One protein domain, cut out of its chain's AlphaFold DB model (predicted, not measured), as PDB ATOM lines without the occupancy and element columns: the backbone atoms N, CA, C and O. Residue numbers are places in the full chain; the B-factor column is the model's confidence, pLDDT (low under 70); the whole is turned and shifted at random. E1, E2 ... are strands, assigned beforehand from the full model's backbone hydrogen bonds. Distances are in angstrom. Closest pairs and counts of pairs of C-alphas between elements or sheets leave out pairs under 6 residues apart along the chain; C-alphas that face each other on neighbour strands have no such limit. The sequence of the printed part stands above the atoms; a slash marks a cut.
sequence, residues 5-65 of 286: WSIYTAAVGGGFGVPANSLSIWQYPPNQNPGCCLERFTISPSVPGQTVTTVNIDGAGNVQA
ATOM      1  N   TRP A   5    -104.221  91.014  32.708       38.34
ATOM      2  CA  TRP A   5    -105.676  91.121  32.584       38.34
ATOM      3  C   TRP A   5    -106.052  92.565  32.229       38.34
ATOM      4  O   TRP A   5    -105.482  93.498  32.795       38.34
ATOM      5  N   SER A   6    -107.007  92.744  31.316       50.34
ATOM      6  CA  SER A   6    -107.571  94.047  30.940       50.34
ATOM      7  C   SER A   6    -109.097  93.936  30.869       50.34
ATOM      8  O   SER A   6    -109.608  92.953  30.333       50.34
ATOM      9  N   ILE A   7    -109.817  94.939  31.381       52.88
ATOM     10  CA  ILE A   7    -111.268  95.096  31.188       52.88
ATOM     11  C   ILE A   7    -111.467  96.101  30.056       52.88
ATOM     12  O   ILE A   7    -110.972  97.225  30.146       52.88
ATOM     13  N   TYR A   8    -112.179  95.707  29.002       51.03
ATOM     14  CA  TYR A   8    -112.491  96.590  27.881       51.03
ATOM     15  C   TYR A   8    -113.987  96.901  27.868       51.03
ATOM     16  O   TYR A   8    -114.821  96.003  27.772       51.03
ATOM     17  N   THR A   9    -114.328  98.185  27.927       52.75
ATOM     18  CA  THR A   9    -115.664  98.685  27.589       52.75
ATOM     19  C   THR A   9    -115.580  99.287  26.191       52.75
ATOM     20  O   THR A   9    -114.867 100.274  25.994       52.75
ATOM     21  N   ALA A  10    -116.250  98.706  25.196       47.69
ATOM     22  CA  ALA A  10    -116.248  99.284  23.854       47.69
ATOM     23  C   ALA A  10    -117.308 100.394  23.764       47.69
ATOM     24  O   ALA A  10    -118.504 100.120  23.852       47.69
ATOM     25  N   ALA A  11    -116.878 101.645  23.559       48.78
ATOM     26  CA  ALA A  11    -117.780 102.700  23.097       48.78
ATOM     27  C   ALA A  11    -118.274 102.395  21.664       48.78
ATOM     28  O   ALA A  11    -117.647 101.615  20.948       48.78
ATOM     29  N   VAL A  12    -119.383 103.042  21.280       47.50
ATOM     30  CA  VAL A  12    -120.275 102.909  20.097       47.50
ATOM     31  C   VAL A  12    -119.692 102.341  18.776       47.50
ATOM     32  O   VAL A  12    -120.450 101.787  17.987       47.50
ATOM     33  N   GLY A  13    -118.383 102.420  18.515       42.12
ATOM     34  CA  GLY A  13    -117.734 101.928  17.287       42.12
ATOM     35  C   GLY A  13    -117.161 100.501  17.313       42.12
ATOM     36  O   GLY A  13    -116.805  99.995  16.252       42.12
ATOM     37  N   GLY A  14    -117.067  99.841  18.476       53.19
ATOM     38  CA  GLY A  14    -116.389  98.538  18.596       53.19
ATOM     39  C   GLY A  14    -114.853  98.626  18.498       53.19
ATOM     40  O   GLY A  14    -114.290  99.635  18.074       53.19
ATOM     41  N   GLY A  15    -114.161  97.573  18.937       53.59
ATOM     42  CA  GLY A  15    -112.698  97.426  18.861       53.59
ATOM     43  C   GLY A  15    -112.318  96.068  18.266       53.59
ATOM     44  O   GLY A  15    -113.191  95.232  18.050       53.59
ATOM     45  N   PHE A  16    -111.033  95.830  17.978       57.12
ATOM     46  CA  PHE A  16    -110.557  94.596  17.328       57.12
ATOM     47  C   PHE A  16    -111.031  93.341  18.094       57.12
ATOM     48  O   PHE A  16    -110.510  93.035  19.162       57.12
ATOM     49  N   GLY A  17    -112.042  92.639  17.563       59.97
ATOM     50  CA  GLY A  17    -112.622  91.432  18.169       59.97
ATOM     51  C   GLY A  17    -113.699  91.645  19.245       59.97
ATOM     52  O   GLY A  17    -114.236  90.657  19.724       59.97
ATOM     53  N   VAL A  18    -114.058  92.886  19.604       62.16
ATOM     54  CA  VAL A  18    -115.074  93.182  20.638       62.16
ATOM     55  C   VAL A  18    -116.337  93.764  19.988       62.16
ATOM     56  O   VAL A  18    -116.254  94.848  19.396       62.16
ATOM     57  N   PRO A  19    -117.510  93.105  20.101       64.56
ATOM     58  CA  PRO A  19    -118.770  93.642  19.594       64.56
ATOM     59  C   PRO A  19    -119.085  95.031  20.170       64.56
ATOM     60  O   PRO A  19    -118.841  95.306  21.348       64.56
ATOM     61  N   ALA A  20    -119.649  95.920  19.352       64.69
ATOM     62  CA  ALA A  20    -120.093  97.229  19.827       64.69
ATOM     63  C   ALA A  20    -121.120  97.074  20.963       64.69
ATOM     64  O   ALA A  20    -121.984  96.201  20.904       64.69
ATOM     65  N   ASN A  21    -121.036  97.935  21.982       64.56
ATOM     66  CA  ASN A  21    -121.919  97.910  23.155       64.56
ATOM     67  C   ASN A  21    -121.872  96.586  23.952       64.56
ATOM     68  O   ASN A  21    -122.872  96.187  24.544       64.56
ATOM     69  N   SER A  22    -120.717  95.908  23.963       74.31
ATOM     70  CA  SER A  22    -120.470  94.710  24.779       74.31
ATOM     71  C   SER A  22    -119.437  94.963  25.884       74.31
ATOM     72  O   SER A  22    -118.608  95.879  25.795       74.31
ATOM     73  N   LEU A  23    -119.479  94.132  26.927       78.44
ATOM     74  CA  LEU A  23    -118.416  94.006  27.929       78.44
ATOM     75  C   LEU A  23    -117.693  92.684  27.682       78.44
ATOM     76  O   LEU A  23    -118.354  91.653  27.645       78.44
ATOM     77  N   SER A  24    -116.365  92.686  27.563       75.56
ATOM     78  CA  SER A  24    -115.597  91.441  27.419       75.56
ATOM     79  C   SER A  24    -114.300  91.434  28.230       75.56
ATOM     80  O   SER A  24    -113.665  92.471  28.453       75.56
ATOM     81  N   ILE A  25    -113.907  90.243  28.682       78.50
ATOM     82  CA  ILE A  25    -112.656  89.963  29.390       78.50
ATOM     83  C   ILE A  25    -111.815  89.042  28.512       78.50
ATOM     84  O   ILE A  25    -112.238  87.935  28.172       78.50
ATOM     85  N   TRP A  26    -110.601  89.489  28.197       74.75
ATOM     86  CA  TRP A  26    -109.660  88.777  27.335       74.75
ATOM     87  C   TRP A  26    -108.372  88.449  28.084       74.75
ATOM     88  O   TRP A  26    -107.834  89.276  28.824       74.75
ATOM     89  N   GLN A  27    -107.849  87.248  27.851       73.31
ATOM     90  CA  GLN A  27    -106.532  86.821  28.310       73.31
ATOM     91  C   GLN A  27    -105.526  86.895  27.156       73.31
ATOM     92  O   GLN A  27    -105.813  86.438  26.051       73.31
ATOM     93  N   TYR A  28    -104.323  87.403  27.438       75.38
ATOM     94  CA  TYR A  28    -103.191  87.436  26.505       75.38
ATOM     95  C   TYR A  28    -102.058  86.549  27.042       75.38
ATOM     96  O   TYR A  28    -101.254  87.013  27.858       75.38
ATOM     97  N   PRO A  29    -102.005  85.260  26.660       69.62
ATOM     98  CA  PRO A  29    -100.981  84.347  27.151       69.62
ATOM     99  C   PRO A  29     -99.594  84.722  26.601       69.62
ATOM    100  O   PRO A  29     -99.468  85.015  25.409       69.62
ATOM    101  N   PRO A  30     -98.526  84.683  27.415       63.12
ATOM    102  CA  PRO A  30     -97.171  84.828  26.900       63.12
ATOM    103  C   PRO A  30     -96.800  83.611  26.032       63.12
ATOM    104  O   PRO A  30     -97.035  82.471  26.429       63.12
ATOM    105  N   ASN A  31     -96.162  83.859  24.884       63.66
ATOM    106  CA  ASN A  31     -95.537  82.861  23.996       63.66
ATOM    107  C   ASN A  31     -96.461  81.989  23.118       63.66
ATOM    108  O   ASN A  31     -96.037  80.917  22.691       63.66
ATOM    109  N   GLN A  32     -97.679  82.420  22.782       59.69
ATOM    110  CA  GLN A  32     -98.417  81.785  21.677       59.69
ATOM    111  C   GLN A  32     -97.956  82.379  20.337       59.69
ATOM    112  O   GLN A  32     -97.795  83.593  20.232       59.69
ATOM    113  N   ASN A  33     -97.692  81.540  19.329       51.12
ATOM    114  CA  ASN A  33     -97.368  81.972  17.967       51.12
ATOM    115  C   ASN A  33     -98.356  81.340  16.962       51.12
ATOM    116  O   ASN A  33     -98.392  80.111  16.888       51.12
ATOM    117  N   PRO A  34     -99.111  82.140  16.180       54.00
ATOM    118  CA  PRO A  34     -99.265  83.590  16.320       54.00
ATOM    119  C   PRO A  34    -100.072  83.924  17.585       54.00
ATOM    120  O   PRO A  34    -101.058  83.264  17.902       54.00
ATOM    121  N   GLY A  35     -99.610  84.922  18.340       60.44
ATOM    122  CA  GLY A  35    -100.142  85.280  19.658       60.44
ATOM    123  C   GLY A  35    -101.506  85.940  19.571       60.44
ATOM    124  O   GLY A  35    -101.596  87.167  19.529       60.44
ATOM    125  N   CYS A  36    -102.564  85.134  19.525       63.66
ATOM    126  CA  CYS A  36    -103.929  85.629  19.623       63.66
ATOM    127  C   CYS A  36    -104.353  85.810  21.090       63.66
ATOM    128  O   CYS A  36    -103.701  85.355  22.031       63.66
ATOM    129  N   CYS A  37    -105.452  86.532  21.279       70.31
ATOM    130  CA  CYS A  37    -106.099  86.712  22.569       70.31
ATOM    131  C   CYS A  37    -107.219  85.683  22.744       70.31
ATOM    132  O   CYS A  37    -107.863  85.284  21.775       70.31
ATOM    133  N   LEU A  38    -107.437  85.248  23.984       75.06
ATOM    134  CA  LEU A  38    -108.498  84.310  24.341       75.06
ATOM    135  C   LEU A  38    -109.613  85.071  25.051       75.06
ATOM    136  O   LEU A  38    -109.393  85.606  26.140       75.06
ATOM    137  N   GLU A  39    -110.798  85.110  24.454       77.19
ATOM    138  CA  GLU A  39    -111.997  85.637  25.103       77.19
ATOM    139  C   GLU A  39    -112.413  84.689  26.235       77.19
ATOM    140  O   GLU A  39    -112.455  83.469  26.057       77.19
ATOM    141  N   ARG A  40    -112.650  85.232  27.431       80.12
ATOM    142  CA  ARG A  40    -112.960  84.443  28.635       80.12
ATOM    143  C   ARG A  40    -114.355  84.705  29.187       80.12
ATOM    144  O   ARG A  40    -114.921  83.816  29.810       80.12
ATOM    145  N   PHE A  41    -114.886  85.905  28.988       83.00
ATOM    146  CA  PHE A  41    -116.213  86.297  29.454       83.00
ATOM    147  C   PHE A  41    -116.726  87.450  28.607       83.00
ATOM    148  O   PHE A  41    -115.978  88.404  28.395       83.00
ATOM    149  N   THR A  42    -117.991  87.387  28.190       81.88
ATOM    150  CA  THR A  42    -118.597  88.394  27.311       81.88
ATOM    151  C   THR A  42    -120.061  88.603  27.661       81.88
ATOM    152  O   THR A  42    -120.816  87.646  27.808       81.88
ATOM    153  N   ILE A  43    -120.469  89.867  27.753       83.38
ATOM    154  CA  ILE A  43    -121.863  90.306  27.789       83.38
ATOM    155  C   ILE A  43    -122.141  91.004  26.461       83.38
ATOM    156  O   ILE A  43    -121.682  92.125  26.234       83.38
ATOM    157  N   SER A  44    -122.866  90.324  25.579       82.69
ATOM    158  CA  SER A  44    -123.268  90.851  24.272       82.69
ATOM    159  C   SER A  44    -124.373  91.908  24.391       82.69
ATOM    160  O   SER A  44    -125.164  91.857  25.337       82.69
ATOM    161  N   PRO A  45    -124.483  92.844  23.429       72.69
ATOM    162  CA  PRO A  45    -125.596  93.785  23.395       72.69
ATOM    163  C   PRO A  45    -126.928  93.063  23.172       72.69
ATOM    164  O   PRO A  45    -127.002  92.077  22.435       72.69
ATOM    165  N   SER A  46    -128.005  93.603  23.744       75.31
ATOM    166  CA  SER A  46    -129.363  93.235  23.336       75.31
ATOM    167  C   SER A  46    -129.613  93.692  21.901       75.31
ATOM    168  O   SER A  46    -129.277  94.832  21.562       75.31
ATOM    169  N   VAL A  47    -130.262  92.868  21.078       79.44
ATOM    170  CA  VAL A  47    -130.773  93.330  19.776       79.44
ATOM    171  C   VAL A  47    -132.238  93.775  19.891       79.44
ATOM    172  O   VAL A  47    -132.962  93.277  20.762       79.44
ATOM    173  N   PRO A  48    -132.708  94.715  19.047       78.62
ATOM    174  CA  PRO A  48    -134.101  95.155  19.064       78.62
ATOM    175  C   PRO A  48    -135.086  93.980  18.984       78.62
ATOM    176  O   PRO A  48    -134.920  93.077  18.166       78.62
ATOM    177  N   GLY A  49    -136.118  93.996  19.833       77.81
ATOM    178  CA  GLY A  49    -137.153  92.955  19.880       77.81
ATOM    179  C   GLY A  49    -136.837  91.742  20.765       77.81
ATOM    180  O   GLY A  49    -137.680  90.855  20.876       77.81
ATOM    181  N   GLN A  50    -135.671  91.685  21.420       79.75
ATOM    182  CA  GLN A  50    -135.386  90.647  22.416       79.75
ATOM    183  C   GLN A  50    -135.993  90.966  23.784       79.75
ATOM    184  O   GLN A  50    -135.878  92.083  24.288       79.75
ATOM    185  N   THR A  51    -136.555  89.946  24.437       78.12
ATOM    186  CA  THR A  51    -136.835  89.991  25.875       78.12
ATOM    187  C   THR A  51    -135.512  89.974  26.633       78.12
ATOM    188  O   THR A  51    -134.795  88.972  26.624       78.12
ATOM    189  N   VAL A  52    -135.184  91.082  27.292       78.19
ATOM    190  CA  VAL A  52    -133.967  91.196  28.099       78.19
ATOM    191  C   VAL A  52    -134.236  90.634  29.490       78.19
ATOM    192  O   VAL A  52    -135.209  91.003  30.142       78.19
ATOM    193  N   THR A  53    -133.364  89.738  29.946       81.38
ATOM    194  CA  THR A  53    -133.381  89.201  31.311       81.38
ATOM    195  C   THR A  53    -132.032  89.467  31.956       81.38
ATOM    196  O   THR A  53    -130.997  89.411  31.293       81.38
ATOM    197  N   THR A  54    -132.037  89.819  33.236       81.25
ATOM    198  CA  THR A  54    -130.808  90.120  33.972       81.25
ATOM    199  C   THR A  54    -130.166  88.837  34.478       81.25
ATOM    200  O   THR A  54    -130.865  87.960  34.986       81.25
ATOM    201  N   VAL A  55    -128.836  88.760  34.409       89.44
ATOM    202  CA  VAL A  55    -128.065  87.841  35.251       89.44
ATOM    203  C   VAL A  55    -127.758  88.577  36.552       89.44
ATOM    204  O   VAL A  55    -127.074  89.599  36.522       89.44
ATOM    205  N   ASN A  56    -128.293  88.097  37.672       87.88
ATOM    206  CA  ASN A  56    -128.095  88.698  38.990       87.88
ATOM    207  C   ASN A  56    -127.245  87.770  39.864       87.88
ATOM    208  O   ASN A  56    -127.517  86.574  39.922       87.88
ATOM    209  N   ILE A  57    -126.232  88.323  40.532       91.56
ATOM    210  CA  ILE A  57    -125.460  87.635  41.572       91.56
ATOM    211  C   ILE A  57    -125.731  88.387  42.869       91.56
ATOM    212  O   ILE A  57    -125.321  89.541  43.004       91.56
ATOM    213  N   ASP A  58    -126.471  87.768  43.786       88.88
ATOM    214  CA  ASP A  58    -126.843  88.419  45.044       88.88
ATOM    215  C   ASP A  58    -125.703  88.402  46.083       88.88
ATOM    216  O   ASP A  58    -124.634  87.825  45.874       88.88
ATOM    217  N   GLY A  59    -125.928  89.042  47.236       84.50
ATOM    218  CA  GLY A  59    -124.942  89.105  48.322       84.50
ATOM    219  C   GLY A  59    -124.618  87.754  48.975       84.50
ATOM    220  O   GLY A  59    -123.644  87.667  49.717       84.50
ATOM    221  N   ALA A  60    -125.408  86.712  48.699       90.94
ATOM    222  CA  ALA A  60    -125.150  85.338  49.121       90.94
ATOM    223  C   ALA A  60    -124.452  84.507  48.024       90.94
ATOM    224  O   ALA A  60    -124.126  83.345  48.256       90.94
ATOM    225  N   GLY A  61    -124.189  85.096  46.852       89.81
ATOM    226  CA  GLY A  61    -123.548  84.430  45.720       89.81
ATOM    227  C   GLY A  61    -124.501  83.597  44.860       89.81
ATOM    228  O   GLY A  61    -124.026  82.836  44.014       89.81
ATOM    229  N   ASN A  62    -125.822  83.725  45.033       91.88
ATOM    230  CA  ASN A  62    -126.779  83.029  44.176       91.88
ATOM    231  C   ASN A  62    -126.799  83.674  42.793       91.88
ATOM    232  O   ASN A  62    -126.992  84.884  42.670       91.88
ATOM    233  N   VAL A  63    -126.657  82.852  41.753       93.06
ATOM    234  CA  VAL A  63    -126.765  83.294  40.362       93.06
ATOM    235  C   VAL A  63    -128.192  83.068  39.874       93.06
ATOM    236  O   VAL A  63    -128.655  81.933  39.785       93.06
ATOM    237  N   GLN A  64    -128.881  84.146  39.521       91.69
ATOM    238  CA  GLN A  64    -130.194  84.114  38.887       91.69
ATOM    239  C   GLN A  64    -130.028  84.459  37.410       91.69
ATOM    240  O   GLN A  64    -129.502  85.520  37.075       91.69
ATOM    241  N   ALA A  65    -130.474  83.572  36.527       91.06
ATOM    242  CA  ALA A  65    -130.444  83.772  35.084       91.06
ATOM    243  C   ALA A  65    -131.678  83.121  34.454       91.06
ATOM    244  O   ALA A  65    -132.150  82.093  34.931       91.06
TER     245      ALA A  65
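This is residues 5 to 65 of the 286 residues of an uncharacterized protein of Candidatus Sulfotelmatobacter kueseliae (UniProt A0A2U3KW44). There is little regular structure: a small sheet, a meander with each strand the antiparallel neighbour of the one before, and a long tail, residues 44 to 65, that leads away and folds back in a small hairpin. Residues 30 to 35 and 47 to 52 stick out. The 61 printed residues include E1, E2 and E3, in that order along chain and sheet, and no named helix; the class is all strand, with 17 residues in named elements. The whole is loose, radius of gyration of the C-alphas 14.8 A, spanning 40 by 32 by 15 A.

Find C-alpha 23 at (-118.416, 94.006, 27.929); E2, residues 23 to 28, runs 16.6 A from there. E3, residues 38 to 43, runs 15.0 A to (-121.863, 90.306, 27.789). E1, residues 5 to 9, is 13.5 A long.

In hairpin E2 and E3, 170 degrees, N 25 and O 41 are within hydrogen-bond range, 2.8 A. In hairpin E1 and E2, 152 degrees, no N and O are; facing C-alphas 9 and 23 are 5.4 A apart. Edge strands E1 and E3 are apart. Residues 56 to 57 pair antiparallel with 63 to 64.

The farthest C-alphas, Asn 31 and Gly 49, are 43.0 A apart. The printed part has no cut; link E1 to E2 is long. Residues 5 to 21 and 29 to 36 have pLDDT under 70.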